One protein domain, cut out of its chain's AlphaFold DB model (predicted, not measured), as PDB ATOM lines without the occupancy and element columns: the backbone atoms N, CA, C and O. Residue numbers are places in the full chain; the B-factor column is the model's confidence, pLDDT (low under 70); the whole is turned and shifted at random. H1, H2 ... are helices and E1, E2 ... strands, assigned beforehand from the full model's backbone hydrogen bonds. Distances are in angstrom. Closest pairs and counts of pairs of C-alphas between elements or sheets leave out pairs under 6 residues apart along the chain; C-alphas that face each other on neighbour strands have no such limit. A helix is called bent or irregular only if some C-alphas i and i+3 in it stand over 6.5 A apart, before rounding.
ATOM      1  N   LEU A   6     -40.405  78.326  21.863       85.81
ATOM      2  CA  LEU A   6     -41.062  79.420  22.552       85.81
ATOM      3  C   LEU A   6     -42.201  78.924  23.444       85.81
ATOM      4  O   LEU A   6     -42.851  77.907  23.172       85.81
ATOM      5  N   LYS A   7     -42.486  79.701  24.483       89.69
ATOM      6  CA  LYS A   7     -43.715  79.654  25.273       89.69
ATOM      7  C   LYS A   7     -44.805  80.479  24.596       89.69
ATOM      8  O   LYS A   7     -44.548  81.411  23.841       89.69
ATOM      9  N   VAL A   8     -46.053  80.198  24.964       88.88
ATOM     10  CA  VAL A   8     -47.237  80.919  24.468       88.88
ATOM     11  C   VAL A   8     -47.123  82.442  24.638       88.88
ATOM     12  O   VAL A   8     -47.411  83.172  23.697       88.88
ATOM     13  N   SER A   9     -46.657  82.929  25.791       88.75
ATOM     14  CA  SER A   9     -46.490  84.368  26.045       88.75
ATOM     15  C   SER A   9     -45.467  85.029  25.115       88.75
ATOM     16  O   SER A   9     -45.678  86.150  24.657       88.75
ATOM     17  N   GLU A  10     -44.375  84.328  24.806       88.75
ATOM     18  CA  GLU A  10     -43.326  84.802  23.897       88.75
ATOM     19  C   GLU A  10     -43.857  84.860  22.462       88.75
ATOM     20  O   GLU A  10     -43.659  85.860  21.773       88.75
ATOM     21  N   CYS A  11     -44.622  83.844  22.044       90.38
ATOM     22  CA  CYS A  11     -45.295  83.855  20.750       90.38
ATOM     23  C   CYS A  11     -46.229  85.059  20.603       90.38
ATOM     24  O   CYS A  11     -46.147  85.758  19.602       90.38
ATOM     25  N   LEU A  12     -47.077  85.340  21.597       92.25
ATOM     26  CA  LEU A  12     -48.011  86.473  21.547       92.25
ATOM     27  C   LEU A  12     -47.290  87.825  21.450       92.25
ATOM     28  O   LEU A  12     -47.738  88.705  20.718       92.25
ATOM     29  N   SER A  13     -46.157  87.981  22.144       90.56
ATOM     30  CA  SER A  13     -45.318  89.182  22.051       90.56
ATOM     31  C   SER A  13     -44.755  89.375  20.637       90.56
ATOM     32  O   SER A  13     -44.868  90.457  20.060       90.56
ATOM     33  N   ILE A  14     -44.228  88.302  20.036       89.88
ATOM     34  CA  ILE A  14     -43.718  88.315  18.657       89.88
ATOM     35  C   ILE A  14     -44.846  88.618  17.669       89.88
ATOM     36  O   ILE A  14     -44.690  89.483  16.817       89.88
ATOM     37  N   MET A  15     -46.005  87.966  17.803       91.69
ATOM     38  CA  MET A  15     -47.162  88.216  16.937       91.69
ATOM     39  C   MET A  15     -47.587  89.690  16.973       91.69
ATOM     40  O   MET A  15     -47.837  90.281  15.922       91.69
ATOM     41  N   LYS A  16     -47.578  90.315  18.159       90.44
ATOM     42  CA  LYS A  16     -47.893  91.740  18.330       90.44
ATOM     43  C   LYS A  16     -46.901  92.658  17.604       90.44
ATOM     44  O   LYS A  16     -47.333  93.674  17.066       90.44
ATOM     45  N   LYS A  17     -45.608  92.304  17.548       87.31
ATOM     46  CA  LYS A  17     -44.584  93.057  16.792       87.31
ATOM     47  C   LYS A  17     -44.916  93.135  15.297       87.31
ATOM     48  O   LYS A  17     -44.674  94.165  14.686       87.31
ATOM     49  N   PHE A  18     -45.522  92.084  14.746       86.88
ATOM     50  CA  PHE A  18     -45.951  92.004  13.341       86.88
ATOM     51  C   PHE A  18     -47.436  92.330  13.150       86.88
ATOM     52  O   PHE A  18     -48.065  91.864  12.205       86.88
ATOM     53  N   ASN A  19     -48.015  93.096  14.079       85.56
ATOM     54  CA  ASN A  19     -49.404  93.552  14.045       85.56
ATOM     55  C   ASN A  19     -50.461  92.425  13.961       85.56
ATOM     56  O   ASN A  19     -51.607  92.657  13.576       85.56
ATOM     57  N   VAL A  20     -50.108  91.200  14.368       88.06
ATOM     58  CA  VAL A  20     -51.037  90.070  14.477       88.06
ATOM     59  C   VAL A  20     -51.533  89.978  15.917       88.06
ATOM     60  O   VAL A  20     -50.883  89.414  16.798       88.06
ATOM     61  N   HIS A  21     -52.719  90.527  16.167       89.94
ATOM     62  CA  HIS A  21     -53.328  90.531  17.499       89.94
ATOM     63  C   HIS A  21     -54.125  89.248  17.737       89.94
ATOM     64  O   HIS A  21     -55.063  88.930  17.007       89.94
ATOM     65  N   MET A  22     -53.770  88.505  18.783       91.75
ATOM     66  CA  MET A  22     -54.474  87.288  19.187       91.75
ATOM     67  C   MET A  22     -54.471  87.169  20.710       91.75
ATOM     68  O   MET A  22     -53.483  87.498  21.359       91.75
ATOM     69  N   SER A  23     -55.571  86.693  21.292       92.75
ATOM     70  CA  SER A  23     -55.614  86.389  22.723       92.75
ATOM     71  C   SER A  23     -54.954  85.040  23.015       92.75
ATOM     72  O   SER A  23     -54.936  84.139  22.170       92.75
ATOM     73  N   GLU A  24     -54.451  84.863  24.237       91.56
ATOM     74  CA  GLU A  24     -53.872  83.589  24.671       91.56
ATOM     75  C   GLU A  24     -54.824  82.385  24.487       91.56
ATOM     76  O   GLU A  24     -54.384  81.369  23.934       91.56
ATOM     77  N   PRO A  25     -56.120  82.457  24.863       92.06
ATOM     78  CA  PRO A  25     -57.061  81.365  24.610       92.06
ATOM     79  C   PRO A  25     -57.208  81.029  23.122       92.06
ATOM     80  O   PRO A  25     -57.183  79.850  22.759       92.06
ATOM     81  N   SER A  26     -57.303  82.044  22.257       91.44
ATOM     82  CA  SER A  26     -57.427  81.853  20.808       91.44
ATOM     83  C   SER A  26     -56.178  81.206  20.216       91.44
ATOM     84  O   SER A  26     -56.282  80.285  19.406       91.44
ATOM     85  N   PHE A  27     -54.991  81.607  20.671       93.19
ATOM     86  CA  PHE A  27     -53.741  81.013  20.208       93.19
ATOM     87  C   PHE A  27     -53.587  79.557  20.671       93.19
ATOM     88  O   PHE A  27     -53.247  78.675  19.880       93.19
ATOM     89  N   ARG A  28     -53.952  79.250  21.922       90.38
ATOM     90  CA  ARG A  28     -54.009  77.862  22.418       90.38
ATOM     91  C   ARG A  28     -55.007  77.012  21.634       90.38
ATOM     92  O   ARG A  28     -54.752  75.831  21.399       90.38
ATOM     93  N   GLN A  29     -56.129  77.592  21.214       90.75
ATOM     94  CA  GLN A  29     -57.090  76.909  20.354       90.75
ATOM     95  C   GLN A  29     -56.510  76.636  18.959       90.75
ATOM     96  O   GLN A  29     -56.693  75.532  18.449       90.75
ATOM     97  N   ALA A  30     -55.781  77.584  18.365       90.75
ATOM     98  CA  ALA A  30     -55.100  77.397  17.080       90.75
ATOM     99  C   ALA A  30     -54.077  76.247  17.131       90.75
ATOM    100  O   ALA A  30     -54.030  75.419  16.219       90.75
ATOM    101  N   ILE A  31     -53.329  76.132  18.234       90.19
ATOM    102  CA  ILE A  31     -52.411  75.011  18.490       90.19
ATOM    103  C   ILE A  31     -53.174  73.680  18.556       90.19
ATOM    104  O   ILE A  31     -52.826  72.736  17.856       90.19
ATOM    105  N   ARG A  32     -54.264  73.603  19.335       87.06
ATOM    106  CA  ARG A  32     -55.099  72.383  19.431       87.06
ATOM    107  C   ARG A  32     -55.719  71.976  18.092       87.06
ATOM    108  O   ARG A  32     -55.919  70.793  17.854       87.06
ATOM    109  N   LYS A  33     -56.012  72.949  17.226       89.75
ATOM    110  CA  LYS A  33     -56.503  72.739  15.855       89.75
ATOM    111  C   LYS A  33     -55.383  72.429  14.849       89.75
ATOM    112  O   LYS A  33     -55.649  72.400  13.653       89.75
ATOM    113  N   ASN A  34     -54.148  72.219  15.313       83.75
ATOM    114  CA  ASN A  34     -52.970  71.916  14.498       83.75
ATOM    115  C   ASN A  34     -52.645  72.981  13.429       83.75
ATOM    116  O   ASN A  34     -52.042  72.690  12.397       83.75
ATOM    117  N   GLN A  35     -53.053  74.234  13.667       88.50
ATOM    118  CA  GLN A  35     -52.726  75.364  12.789       88.50
ATOM    119  C   GLN A  35     -51.299  75.868  13.034       88.50
ATOM    120  O   GLN A  35     -50.666  76.399  12.126       88.50
ATOM    121  N   VAL A  36     -50.788  75.673  14.252       87.12
ATOM    122  CA  VAL A  36     -49.371  75.811  14.599       87.12
ATOM    123  C   VAL A  36     -48.813  74.394  14.689       87.12
ATOM    124  O   VAL A  36     -49.161  73.655  15.607       87.12
ATOM    125  N   LYS A  37     -48.018  73.986  13.697       79.19
ATOM    126  CA  LYS A  37     -47.522  72.605  13.574       79.19
ATOM    127  C   LYS A  37     -46.377  72.327  14.557       79.19
ATOM    128  O   LYS A  37     -45.803  73.248  15.124       79.19
ATOM    129  N   ASN A  38     -46.036  71.048  14.735       80.75
ATOM    130  CA  ASN A  38     -44.847  70.580  15.470       80.75
ATOM    131  C   ASN A  38     -44.730  71.076  16.927       80.75
ATOM    132  O   ASN A  38     -43.640  71.106  17.494       80.75
ATOM    133  N   THR A  39     -45.841  71.465  17.558       82.38
ATOM    134  CA  THR A  39     -45.852  71.879  18.965       82.38
ATOM    135  C   THR A  39     -45.797  70.671  19.889       82.38
ATOM    136  O   THR A  39     -46.567  69.725  19.713       82.38
ATOM    137  N   VAL A  40     -44.959  70.727  20.924       81.06
ATOM    138  CA  VAL A  40     -44.868  69.672  21.940       81.06
ATOM    139  C   VAL A  40     -45.737  70.053  23.137       81.06
ATOM    140  O   VAL A  40     -45.511  71.069  23.803       81.06
ATOM    141  N   LEU A  41     -46.752  69.232  23.407       75.81
ATOM    142  CA  LEU A  41     -47.655  69.379  24.548       75.81
ATOM    143  C   LEU A  41     -47.112  68.565  25.727       75.81
ATOM    144  O   LEU A  41     -47.318  67.355  25.786       75.81
ATOM    145  N   ASN A  42     -46.436  69.214  26.680       67.38
ATOM    146  CA  ASN A  42     -46.022  68.544  27.913       67.38
ATOM    147  C   ASN A  42     -47.130  68.622  28.974       67.38
ATOM    148  O   ASN A  42     -47.578  69.701  29.360       67.38
ATOM    149  N   SER A  43     -47.560  67.458  29.467       55.50
ATOM    150  CA  SER A  43     -48.650  67.298  30.442       55.50
ATOM    151  C   SER A  43     -48.270  67.669  31.884       55.50
ATOM    152  O   SER A  43     -49.142  67.769  32.744       55.50
ATOM    153  N   LYS A  44     -46.984  67.914  32.170       47.81
ATOM    154  CA  LYS A  44     -46.477  68.275  33.503       47.81
ATOM    155  C   LYS A  44     -45.875  69.678  33.485       47.81
ATOM    156  O   LYS A  44     -44.806  69.846  32.924       47.81
ATOM    157  N   LYS A  45     -46.566  70.648  34.104       49.44
ATOM    158  CA  LYS A  45     -46.137  71.995  34.575       49.44
ATOM    159  C   LYS A  45     -45.266  72.920  33.682       49.44
ATOM    160  O   LYS A  45     -45.172  74.094  34.015       49.44
ATOM    161  N   GLU A  46     -44.701  72.486  32.557       51.97
ATOM    162  CA  GLU A  46     -43.750  73.265  31.740       51.97
ATOM    163  C   GLU A  46     -44.366  73.962  30.515       51.97
ATOM    164  O   GLU A  46     -43.683  74.700  29.809       51.97
ATOM    165  N   GLY A  47     -45.669  73.804  30.283       72.75
ATOM    166  CA  GLY A  47     -46.374  74.508  29.211       72.75
ATOM    167  C   GLY A  47     -46.130  73.939  27.807       72.75
ATOM    168  O   GLY A  47     -45.427  72.952  27.606       72.75
ATOM    169  N   ILE A  48     -46.803  74.549  26.826       82.69
ATOM    170  CA  ILE A  48     -46.699  74.188  25.407       82.69
ATOM    171  C   ILE A  48     -45.370  74.728  24.880       82.69
ATOM    172  O   ILE A  48     -45.130  75.931  25.000       82.69
ATOM    173  N   ARG A  49     -44.543  73.866  24.282       85.69
ATOM    174  CA  ARG A  49     -43.313  74.273  23.592       85.69
ATOM    175  C   ARG A  49     -43.584  74.398  22.099       85.69
ATOM    176  O   ARG A  49     -44.038  73.446  21.463       85.69
ATOM    177  N   ILE A  50     -43.324  75.578  21.553       87.62
ATOM    178  CA  ILE A  50     -43.683  75.947  20.182       87.62
ATOM    179  C   ILE A  50     -42.393  76.234  19.421       87.62
ATOM    180  O   ILE A  50     -41.732  77.217  19.742       87.62
ATOM    181  N   PRO A  51     -41.997  75.420  18.429       85.50
ATOM    182  CA  PRO A  51     -40.805  75.719  17.646       85.50
ATOM    183  C   PRO A  51     -40.926  77.093  16.989       85.50
ATOM    184  O   PRO A  51     -41.977  77.419  16.430       85.50
ATOM    185  N   PHE A  52     -39.857  77.886  17.016       83.62
ATOM    186  CA  PHE A  52     -39.884  79.242  16.471       83.62
ATOM    187  C   PHE A  52     -40.303  79.262  14.991       83.62
ATOM    188  O   PHE A  52     -41.234  79.973  14.623       83.62
ATOM    189  N   ALA A  53     -39.744  78.363  14.174       80.69
ATOM    190  CA  ALA A  53     -40.143  78.175  12.775       80.69
ATOM    191  C   ALA A  53     -41.647  77.874  12.599       80.69
ATOM    192  O   ALA A  53     -42.267  78.286  11.621       80.69
ATOM    193  N   SER A  54     -42.265  77.183  13.563       83.69
ATOM    194  CA  SER A  54     -43.700  76.876  13.516       83.69
ATOM    195  C   SER A  54     -44.562  78.108  13.795       83.69
ATOM    196  O   SER A  54     -45.626  78.249  13.192       83.69
ATOM    197  N   LEU A  55     -44.095  79.028  14.649       89.56
ATOM    198  CA  LEU A  55     -44.723  80.337  14.832       89.56
ATOM    199  C   LEU A  55     -44.598  81.203  13.571       89.56
ATOM    200  O   LEU A  55     -45.584  81.804  13.153       89.56
ATOM    201  N   ILE A  56     -43.418  81.248  12.949       88.00
ATOM    202  CA  ILE A  56     -43.191  82.040  11.731       88.00
ATOM    203  C   ILE A  56     -44.096  81.568  10.594       88.00
ATOM    204  O   ILE A  56     -44.830  82.370  10.023       88.00
ATOM    205  N   ASN A  57     -44.160  80.258  10.350       81.81
ATOM    206  CA  ASN A  57     -45.069  79.686   9.352       81.81
ATOM    207  C   ASN A  57     -46.545  79.990   9.645       81.81
ATOM    208  O   ASN A  57     -47.346  80.151   8.727       81.81
ATOM    209  N   PHE A  58     -46.919  80.081  10.922       89.44
ATOM    210  CA  PHE A  58     -48.268  80.476  11.318       89.44
ATOM    211  C   PHE A  58     -48.556  81.966  11.073       89.44
ATOM    212  O   PHE A  58     -49.718  82.321  10.838       89.44
ATOM    213  N   LEU A  59     -47.533  82.823  11.135       88.25
ATOM    214  CA  LEU A  59     -47.626  84.270  10.937       88.25
ATOM    215  C   LEU A  59     -47.691  84.671   9.464       88.25
ATOM    216  O   LEU A  59     -48.518  85.515   9.140       88.25
ATOM    217  N   ILE A  60     -46.902  84.038   8.587       82.81
ATOM    218  CA  ILE A  60     -46.826  84.346   7.143       82.81
ATOM    219  C   ILE A  60     -48.201  84.607   6.494       82.81
ATOM    220  O   ILE A  60     -48.383  85.676   5.918       82.81
ATOM    221  N   PRO A  61     -49.208  83.715   6.612       83.06
ATOM    222  CA  PRO A  61     -50.498  83.921   5.947       83.06
ATOM    223  C   PRO A  61     -51.387  84.999   6.599       83.06
ATOM    224  O   PRO A  61     -52.507  85.205   6.145       83.06
ATOM    225  N   LYS A  62     -50.956  85.628   7.700       87.94
ATOM    226  CA  LYS A  62     -51.724  86.630   8.466       87.94
ATOM    227  C   LYS A  62     -51.173  88.050   8.326       87.94
ATOM    228  O   LYS A  62     -51.725  88.963   8.934       87.94
ATOM    229  N   LEU A  63     -50.093  88.223   7.571       84.50
ATOM    230  CA  LEU A  63     -49.497  89.527   7.304       84.50
ATOM    231  C   LEU A  63     -50.308  90.265   6.238       84.50
ATOM    232  O   LEU A  63     -50.869  89.637   5.340       84.50
ATOM    233  N   GLN A  64     -50.380  91.592   6.341       75.88
ATOM    234  CA  GLN A  64     -51.208  92.414   5.450       75.88
ATOM    235  C   GLN A  64     -50.427  93.054   4.294       75.88
ATOM    236  O   GLN A  64     -51.025  93.744   3.471       75.88
ATOM    237  N   GLY A  65     -49.118  92.804   4.178       70.50
ATOM    238  CA  GLY A  65     -48.317  93.360   3.093       70.50
ATOM    239  C   GLY A  65     -46.927  92.747   2.939       70.50
ATOM    240  O   GLY A  65     -46.419  92.050   3.818       70.50
ATOM    241  N   ASN A  66     -46.303  93.050   1.798       62.75
ATOM    242  CA  ASN A  66     -44.972  92.556   1.430       62.75
ATOM    243  C   ASN A  66     -43.871  93.054   2.383       62.75
ATOM    244  O   ASN A  66     -42.917  92.327   2.639       62.75
ATOM    245  N   TYR A  67     -44.019  94.264   2.933       65.88
ATOM    246  CA  TYR A  67     -43.073  94.833   3.897       65.88
ATOM    247  C   TYR A  67     -43.054  94.048   5.217       65.88
ATOM    248  O   TYR A  67     -41.993  93.638   5.674       65.88
ATOM    249  N   ASP A  68     -44.224  93.730   5.781       67.69
ATOM    250  CA  ASP A  68     -44.311  92.935   7.013       67.69
ATOM    251  C   ASP A  68     -43.748  91.519   6.818       67.69
ATOM    252  O   ASP A  68     -43.152  90.944   7.729       67.69
ATOM    253  N   ALA A  69     -43.920  90.951   5.618       67.75
ATOM    254  CA  ALA A  69     -43.352  89.655   5.256       67.75
ATOM    255  C   ALA A  69     -41.822  89.703   5.155       67.75
ATOM    256  O   ALA A  69     -41.153  88.781   5.628       67.75
ATOM    257  N   TYR A  70     -41.273  90.782   4.594       66.69
ATOM    258  CA  TYR A  70     -39.834  91.033   4.560       66.69
ATOM    259  C   TYR A  70     -39.255  91.178   5.976       66.69
ATOM    260  O   TYR A  70     -38.315  90.463   6.326       66.69
ATOM    261  N   GLU A  71     -39.870  92.006   6.823       73.81
ATOM    262  CA  GLU A  71     -39.455  92.211   8.218       73.81
ATOM    263  C   GLU A  71     -39.555  90.921   9.048       73.81
ATOM    264  O   GLU A  71     -38.668  90.617   9.849       73.81
ATOM    265  N   LEU A  72     -40.601  90.109   8.840       75.38
ATOM    266  CA  LEU A  72     -40.727  88.798   9.484       75.38
ATOM    267  C   LEU A  72     -39.630  87.836   9.014       75.38
ATOM    268  O   LEU A  72     -39.089  87.082   9.823       75.38
ATOM    269  N   GLY A  73     -39.292  87.870   7.724       69.50
ATOM    270  CA  GLY A  73     -38.194  87.103   7.143       69.50
ATOM    271  C   GLY A  73     -36.847  87.482   7.752       69.50
ATOM    272  O   GLY A  73     -36.113  86.598   8.189       69.50
ATOM    273  N   MET A  74     -36.552  88.780   7.860       73.25
ATOM    274  CA  MET A  74     -35.339  89.300   8.507       73.25
ATOM    275  C   MET A  74     -35.282  88.930   9.990       73.25
ATOM    276  O   MET A  74     -34.270  88.422  10.468       73.25
ATOM    277  N   PHE A  75     -36.396  89.062  10.705       78.44
ATOM    278  CA  PHE A  75     -36.485  88.656  12.104       78.44
ATOM    279  C   PHE A  75     -36.287  87.146  12.294       78.44
ATOM    280  O   PHE A  75     -35.571  86.727  13.205       78.44
ATOM    281  N   TYR A  76     -36.893  86.312  11.441       77.19
ATOM    282  CA  TYR A  76     -36.684  84.863  11.469       77.19
ATOM    283  C   TYR A  76     -35.230  84.514  11.181       77.19
ATOM    284  O   TYR A  76     -34.657  83.691  11.894       77.19
ATOM    285  N   LYS A  77     -34.637  85.174  10.179       68.50
ATOM    286  CA  LYS A  77     -33.228  85.070   9.816       68.50
ATOM    287  C   LYS A  77     -32.377  85.295  11.068       68.50
ATOM    288  O   LYS A  77     -31.792  84.343  11.575       68.50
ATOM    289  N   GLU A  78     -32.395  86.501  11.625       65.56
ATOM    290  CA  GLU A  78     -31.619  86.888  12.811       65.56
ATOM    291  C   GLU A  78     -31.763  85.882  13.961       65.56
ATOM    292  O   GLU A  78     -30.777  85.348  14.457       65.56
ATOM    293  N   ASN A  79     -32.992  85.537  14.343       68.31
ATOM    294  CA  ASN A  79     -33.238  84.687  15.510       68.31
ATOM    295  C   ASN A  79     -32.937  83.196  15.260       68.31
ATOM    296  O   ASN A  79     -32.662  82.456  16.207       68.31
ATOM    297  N   THR A  80     -32.934  82.739  14.006       64.31
ATOM    298  CA  THR A  80     -32.454  81.392  13.648       64.31
ATOM    299  C   THR A  80     -30.925  81.342  13.644       64.31
ATOM    300  O   THR A  80     -30.341  80.371  14.119       64.31
ATOM    301  N   PHE A  81     -30.266  82.414  13.194       52.56
ATOM    302  CA  PHE A  81     -28.807  82.537  13.243       52.56
ATOM    303  C   PHE A  81     -28.271  82.620  14.681       52.56
ATOM    304  O   PHE A  81     -27.251  82.009  14.981       52.56
ATOM    305  N   PHE A  82     -28.973  83.293  15.599       48.53
ATOM    306  CA  PHE A  82     -28.555  83.388  17.007       48.53
ATOM    307  C   PHE A  82     -28.940  82.179  17.877       48.53
ATOM    308  O   PHE A  82     -28.438  82.046  18.993       48.53
ATOM    309  N   SER A  83     -29.831  81.299  17.411       46.28
ATOM    310  CA  SER A  83     -30.283  80.125  18.179       46.28
ATOM    311  C   SER A  83     -29.434  78.875  17.951       46.28
ATOM    312  O   SER A  83     -29.366  78.025  18.840       46.28
ATOM    313  N   ASN A  84     -28.729  78.806  16.821       48.56
ATOM    314  CA  ASN A  84     -27.630  77.875  16.584       48.56
ATOM    315  C   ASN A  84     -26.330  78.676  16.422       48.56
ATOM    316  O   ASN A  84     -25.804  78.741  15.308       48.56
TER     317      ASN A  84
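This is residues 6 to 84 of the 221 residues of an uncharacterized protein of Enterococcus cecorum (UniProt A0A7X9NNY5). Two helices, H3 and H4, fold back on each other as a helical hairpin; H1 comes close to H3 at a steep angle, and H2 meets the beginning of H1 to make a corner. The loop round Lys 44, between H2 and the short strand E1, reaches one end of the longest axis, and Asn 66, where H4 begins, lies toward the other. The printed part has 79 residues, with four named helices and one named strand in the order H1, H2, E1, H3, H4, and is mostly helix. It is compact, with a radius of gyration of the C-alphas of 12.5 A, and spans 39 by 29 by 18 A.

H4, residues 66 to 83, touches H3, residues 52 to 62, with its residues 69 to 76 alone. The closest C-alphas, of Ile 60 and Ala 69, are 6.6 A apart. This hairpin has a shallow tilt of 2 degrees, opposite ways. H1, residues 8 to 17, is close to H3 but not clearly touching: the closest C-alphas, of Cys 11 and Leu 55, are 6.9 A apart, at a steep tilt of 45 degrees, the same way. H1 and H4 are near each other, with 5 pairs of C-alphas within 10 A. H2, residues 24 to 32, touches H1, closest at the C-alphas of Val 8 and Glu 24, 7.2 A; at 71 degrees they are only just about perpendicular. H2 is apart from H3 and H4. E1, residues 48 to 51, pairs with no named strand, but residues 40 to 41 pair antiparallel with its residues 48 to 49. In H1, H2 and H4 every O i to N i+4 pair is within hydrogen-bond range; in H3, 5 of 7 are.

H4 measures 25.5 A from first to last C-alpha; it begins at C-alpha 66, (-44.972, 92.556, 1.430), and ends at C-alpha 83, (-30.283, 80.125, 18.179). H3 measures 16.1 A and is only just irregular, with C-alphas 58 and 61 6.8 A apart. H1 measures 14.6 A and begins at C-alpha 8, (-47.237, 80.919, 24.468). H2 measures 12.4 A, and E1 9.9 A.

The C-alphas of Lys 44 and Asn 66, the two farthest apart, are 40.3 A apart. The printed part has no cut. The link from H2 to E1 is long, with 15 residues. Mean pLDDT of the printed part is 79.4; residues 42 to 46, 66 to 70, 73 and 77 to 84 are under 70.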